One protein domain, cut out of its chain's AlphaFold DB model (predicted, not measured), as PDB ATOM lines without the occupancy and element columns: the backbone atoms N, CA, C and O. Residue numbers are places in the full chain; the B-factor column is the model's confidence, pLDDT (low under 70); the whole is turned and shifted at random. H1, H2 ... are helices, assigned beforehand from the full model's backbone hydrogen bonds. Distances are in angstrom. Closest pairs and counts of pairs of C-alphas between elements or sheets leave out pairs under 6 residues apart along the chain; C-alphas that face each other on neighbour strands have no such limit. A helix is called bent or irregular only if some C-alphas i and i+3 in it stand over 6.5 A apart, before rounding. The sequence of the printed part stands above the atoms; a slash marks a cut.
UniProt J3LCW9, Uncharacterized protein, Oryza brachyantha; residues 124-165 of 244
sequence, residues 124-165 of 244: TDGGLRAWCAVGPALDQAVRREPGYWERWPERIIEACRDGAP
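Overview. This is residues 124 to 165 of the 244 residues of an uncharacterized protein of Oryza brachyantha (UniProt J3LCW9). The printed part is an open, flat V of two helices, a long limb H1 and a shorter limb H2, with the link between them making the closed end. The space between the limbs is empty, and residues 162 to 165 hook inward beyond H2. The 42 printed residues hold two named helices, H1 then H2, and no named strand; the class is all helix. The whole is loose, with a radius of gyration of the C-alphas of 12.6 A, and spans 36 by 27 by 7 A.

Arrangement. H1, residues 124 to 142, and H2, residues 152 to 161, are apart, with no C-alpha of the one within 8 A of the other. A short link of 9 residues joins them. Residues 124 to 139, which belong to H1, stand free. In H2 every O i to N i+4 pair is within hydrogen-bond range; in H1, 13 of 15 are.

Along the chain. H1 runs 26.5 A from C-alpha 124 at (6.181, -7.814, 21.936) to C-alpha 142 at (-6.126, 1.825, 43.376). It is neither bent nor irregular, but only just: C-alphas 133 and 136 are 6.2 A apart. H2 measures 14.5 A and ends with C-alpha 161 at (0.370, 19.266, 28.668).

Size, cuts and confidence. The two C-alphas farthest apart, those of Thr 124 and Glu 150, are 36.2 A apart. The printed part has no cut. Its mean pLDDT is 76.8; residue 124, residues 144 to 147 and residue 162 are under 70.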
ATOM      1  N   THR A 124       6.149  -7.223  20.595       65.56
ATOM      2  CA  THR A 124       6.181  -7.814  21.936       65.56
ATOM      3  C   THR A 124       6.871  -6.900  22.952       65.56
ATOM      4  O   THR A 124       6.355  -6.730  24.057       65.56
ATOM      5  N   ASP A 125       7.974  -6.245  22.569       72.25
ATOM      6  CA  ASP A 125       8.658  -5.254  23.416       72.25
ATOM      7  C   ASP A 125       7.763  -4.029  23.669       72.25
ATOM      8  O   ASP A 125       7.629  -3.563  24.801       72.25
ATOM      9  N   GLY A 126       7.046  -3.568  22.640       74.69
ATOM     10  CA  GLY A 126       6.077  -2.474  22.767       74.69
ATOM     11  C   GLY A 126       4.931  -2.796  23.733       74.69
ATOM     12  O   GLY A 126       4.599  -1.984  24.600       74.69
ATOM     13  N   GLY A 127       4.355  -3.998  23.628       74.81
ATOM     14  CA  GLY A 127       3.291  -4.469  24.519       74.81
ATOM     15  C   GLY A 127       3.746  -4.596  25.976       74.81
ATOM     16  O   GLY A 127       3.054  -4.125  26.881       74.81
ATOM     17  N   LEU A 128       4.934  -5.164  26.209       77.88
ATOM     18  CA  LEU A 128       5.504  -5.294  27.551       77.88
ATOM     19  C   LEU A 128       5.792  -3.925  28.173       77.88
ATOM     20  O   LEU A 128       5.427  -3.684  29.321       77.88
ATOM     21  N   ARG A 129       6.376  -2.991  27.415       80.44
ATOM     22  CA  ARG A 129       6.610  -1.621  27.892       80.44
ATOM     23  C   ARG A 129       5.308  -0.914  28.244       80.44
ATOM     24  O   ARG A 129       5.236  -0.260  29.284       80.44
ATOM     25  N   ALA A 130       4.274  -1.053  27.411       82.62
ATOM     26  CA  ALA A 130       2.958  -0.488  27.701       82.62
ATOM     27  C   ALA A 130       2.388  -1.066  29.004       82.62
ATOM     28  O   ALA A 130       1.929  -0.311  29.861       82.62
ATOM     29  N   TRP A 131       2.494  -2.383  29.203       82.56
ATOM     30  CA  TRP A 131       2.095  -3.042  30.446       82.56
ATOM     31  C   TRP A 131       2.878  -2.527  31.662       82.56
ATOM     32  O   TRP A 131       2.273  -2.163  32.671       82.56
ATOM     33  N   CYS A 132       4.203  -2.415  31.555       85.56
ATOM     34  CA  CYS A 132       5.067  -1.890  32.613       85.56
ATOM     35  C   CYS A 132       4.776  -0.424  32.962       85.56
ATOM     36  O   CYS A 132       5.054  -0.014  34.084       85.56
ATOM     37  N   ALA A 133       4.203   0.364  32.048       86.62
ATOM     38  CA  ALA A 133       3.744   1.722  32.340       86.62
ATOM     39  C   ALA A 133       2.335   1.744  32.966       86.62
ATOM     40  O   ALA A 133       2.072   2.523  33.884       86.62
ATOM     41  N   VAL A 134       1.421   0.898  32.482       88.06
ATOM     42  CA  VAL A 134       0.016   0.866  32.922       88.06
ATOM     43  C   VAL A 134      -0.149   0.220  34.297       88.06
ATOM     44  O   VAL A 134      -0.883   0.759  35.124       88.06
ATOM     45  N   GLY A 135       0.534  -0.894  34.569       86.88
ATOM     46  CA  GLY A 135       0.418  -1.638  35.829       86.88
ATOM     47  C   GLY A 135       0.701  -0.779  37.069       86.88
ATOM     48  O   GLY A 135      -0.184  -0.640  37.912       86.88
ATOM     49  N   PRO A 136       1.872  -0.123  37.173       87.56
ATOM     50  CA  PRO A 136       2.191   0.752  38.302       87.56
ATOM     51  C   PRO A 136       1.247   1.953  38.439       87.56
ATOM     52  O   PRO A 136       0.911   2.348  39.554       87.56
ATOM     53  N   ALA A 137       0.790   2.526  37.318       85.56
ATOM     54  CA  ALA A 137      -0.171   3.628  37.335       85.56
ATOM     55  C   ALA A 137      -1.526   3.194  37.921       85.56
ATOM     56  O   ALA A 137      -2.109   3.921  38.729       85.56
ATOM     57  N   LEU A 138      -2.000   1.996  37.558       86.00
ATOM     58  CA  LEU A 138      -3.204   1.398  38.136       86.00
ATOM     59  C   LEU A 138      -3.020   1.106  39.623       86.00
ATOM     60  O   LEU A 138      -3.887   1.460  40.418       86.00
ATOM     61  N   ASP A 139      -1.890   0.516  40.007       84.75
ATOM     62  CA  ASP A 139      -1.572   0.223  41.403       84.75
ATOM     63  C   ASP A 139      -1.596   1.494  42.263       84.75
ATOM     64  O   ASP A 139      -2.226   1.503  43.320       84.75
ATOM     65  N   GLN A 140      -0.998   2.593  41.791       81.69
ATOM     66  CA  GLN A 140      -1.046   3.881  42.487       81.69
ATOM     67  C   GLN A 140      -2.480   4.421  42.598       81.69
ATOM     68  O   GLN A 140      -2.890   4.867  43.671       81.69
ATOM     69  N   ALA A 141      -3.257   4.368  41.512       78.50
ATOM     70  CA  ALA A 141      -4.636   4.854  41.502       78.50
ATOM     71  C   ALA A 141      -5.552   4.043  42.438       78.50
ATOM     72  O   ALA A 141      -6.461   4.593  43.062       78.50
ATOM     73  N   VAL A 142      -5.318   2.733  42.552       78.50
ATOM     74  CA  VAL A 142      -6.126   1.825  43.376       78.50
ATOM     75  C   VAL A 142      -5.728   1.877  44.848       78.50
ATOM     76  O   VAL A 142      -6.609   1.779  45.702       78.50
ATOM     77  N   ARG A 143      -4.442   2.061  45.177       70.12
ATOM     78  CA  ARG A 143      -3.929   1.990  46.560       70.12
ATOM     79  C   ARG A 143      -4.360   3.138  47.487       70.12
ATOM     80  O   ARG A 143      -3.929   3.163  48.632       70.12
ATOM     81  N   ARG A 144      -5.276   4.020  47.061       62.97
ATOM     82  CA  ARG A 144      -5.917   5.071  47.884       62.97
ATOM     83  C   ARG A 144      -4.924   5.850  48.754       62.97
ATOM     84  O   ARG A 144      -5.207   6.107  49.924       62.97
ATOM     85  N   GLU A 145      -3.778   6.231  48.191       65.19
ATOM     86  CA  GLU A 145      -2.877   7.148  48.888       65.19
ATOM     87  C   GLU A 145      -3.668   8.405  49.299       65.19
ATOM     88  O   GLU A 145      -4.384   8.972  48.457       65.19
ATOM     89  N   PRO A 146      -3.595   8.833  50.573       62.78
ATOM     90  CA  PRO A 146      -4.243  10.058  51.020       62.78
ATOM     91  C   PRO A 146      -3.854  11.224  50.102       62.78
ATOM     92  O   PRO A 146      -2.678  11.428  49.809       62.78
ATOM     93  N   GLY A 147      -4.846  11.949  49.583       68.00
ATOM     94  CA  GLY A 147      -4.623  13.066  48.660       68.00
ATOM     95  C   GLY A 147      -4.443  12.704  47.178       68.00
ATOM     96  O   GLY A 147      -4.390  13.613  46.348       68.00
ATOM     97  N   TYR A 148      -4.421  11.418  46.780       70.38
ATOM     98  CA  TYR A 148      -4.380  11.039  45.351       70.38
ATOM     99  C   TYR A 148      -5.549  11.664  44.580       70.38
ATOM    100  O   TYR A 148      -5.360  12.266  43.520       70.38
ATOM    101  N   TRP A 149      -6.751  11.550  45.150       70.06
ATOM    102  CA  TRP A 149      -7.973  12.098  44.572       70.06
ATOM    103  C   TRP A 149      -8.118  13.599  44.772       70.06
ATOM    104  O   TRP A 149      -8.914  14.195  44.070       70.06
ATOM    105  N   GLU A 150      -7.363  14.227  45.672       75.94
ATOM    106  CA  GLU A 150      -7.407  15.684  45.851       75.94
ATOM    107  C   GLU A 150      -6.701  16.393  44.691       75.94
ATOM    108  O   GLU A 150      -7.216  17.380  44.179       75.94
ATOM    109  N   ARG A 151      -5.595  15.819  44.191       75.00
ATOM    110  CA  ARG A 151      -4.829  16.354  43.050       75.00
ATOM    111  C   ARG A 151      -5.351  15.939  41.670       75.00
ATOM    112  O   ARG A 151      -4.625  15.955  40.670       75.00
ATOM    113  N   TRP A 152      -6.582  15.440  41.598       75.81
ATOM    114  CA  TRP A 152      -7.155  14.965  40.340       75.81
ATOM    115  C   TRP A 152      -7.245  16.054  39.249       75.81
ATOM    116  O   TRP A 152      -7.010  15.705  38.085       75.81
ATOM    117  N   PRO A 153      -7.544  17.344  39.543       75.00
ATOM    118  CA  PRO A 153      -7.614  18.375  38.513       75.00
ATOM    119  C   PRO A 153      -6.242  18.652  37.897       75.00
ATOM    120  O   PRO A 153      -6.139  18.727  36.673       75.00
ATOM    121  N   GLU A 154      -5.197  18.745  38.722       80.75
ATOM    122  CA  GLU A 154      -3.818  18.979  38.289       80.75
ATOM    123  C   GLU A 154      -3.336  17.818  37.426       80.75
ATOM    124  O   GLU A 154      -2.794  18.043  36.348       80.75
ATOM    125  N   ARG A 155      -3.636  16.573  37.821       76.88
ATOM    126  CA  ARG A 155      -3.284  15.379  37.036       76.88
ATOM    127  C   ARG A 155      -3.919  15.371  35.643       76.88
ATOM    128  O   ARG A 155      -3.292  14.882  34.707       76.88
ATOM    129  N   ILE A 156      -5.138  15.896  35.480       75.81
ATOM    130  CA  ILE A 156      -5.761  16.045  34.152       75.81
ATOM    131  C   ILE A 156      -5.053  17.131  33.340       75.81
ATOM    132  O   ILE A 156      -4.775  16.924  32.164       75.81
ATOM    133  N   ILE A 157      -4.736  18.272  33.955       79.81
ATOM    134  CA  ILE A 157      -4.010  19.361  33.284       79.81
ATOM    135  C   ILE A 157      -2.636  18.871  32.811       79.81
ATOM    136  O   ILE A 157      -2.256  19.091  31.663       79.81
ATOM    137  N   GLU A 158      -1.911  18.154  33.667       78.62
ATOM    138  CA  GLU A 158      -0.641  17.510  33.331       78.62
ATOM    139  C   GLU A 158      -0.792  16.473  32.216       78.62
ATOM    140  O   GLU A 158       0.071  16.393  31.345       78.62
ATOM    141  N   ALA A 159      -1.883  15.699  32.207       74.06
ATOM    142  CA  ALA A 159      -2.160  14.731  31.147       74.06
ATOM    143  C   ALA A 159      -2.297  15.387  29.768       74.06
ATOM    144  O   ALA A 159      -1.933  14.769  28.773       74.06
ATOM    145  N   CYS A 160      -2.805  16.618  29.721       75.81
ATOM    146  CA  CYS A 160      -3.015  17.369  28.488       75.81
ATOM    147  C   CYS A 160      -1.804  18.218  28.065       75.81
ATOM    148  O   CYS A 160      -1.802  18.747  26.954       75.81
ATOM    149  N   ARG A 161      -0.784  18.381  28.925       77.12
ATOM    150  CA  ARG A 161       0.370  19.266  28.668       77.12
ATOM    151  C   ARG A 161       1.211  18.812  27.467       77.12
ATOM    152  O   ARG A 161       1.698  19.656  26.723       77.12
ATOM    153  N   ASP A 162       1.314  17.502  27.248       69.88
ATOM    154  CA  ASP A 162       2.144  16.895  26.191       69.88
ATOM    155  C   ASP A 162       1.345  16.536  24.916       69.88
ATOM    156  O   ASP A 162       1.794  15.741  24.077       69.88
ATOM    157  N   GLY A 163       0.147  17.117  24.777       74.25
ATOM    158  CA  GLY A 163      -0.848  16.806  23.752       74.25
ATOM    159  C   GLY A 163      -2.079  16.096  24.323       74.25
ATOM    160  O   GLY A 163      -2.149  15.791  25.512       74.25
ATOM    161  N   ALA A 164      -3.073  15.840  23.469       73.12
ATOM    162  CA  ALA A 164      -4.277  15.123  23.880       73.12
ATOM    163  C   ALA A 164      -3.925  13.674  24.280       73.12
ATOM    164  O   ALA A 164      -3.343  12.949  23.466       73.12
ATOM    165  N   PRO A 165      -4.258  13.228  25.506       77.19
ATOM    166  CA  PRO A 165      -3.972  11.868  25.926       77.19
ATOM    167  C   PRO A 165      -4.846  10.872  25.159       77.19
ATOM    168  O   PRO A 165      -6.018  11.133  24.879       77.19
TER     169      PRO A 165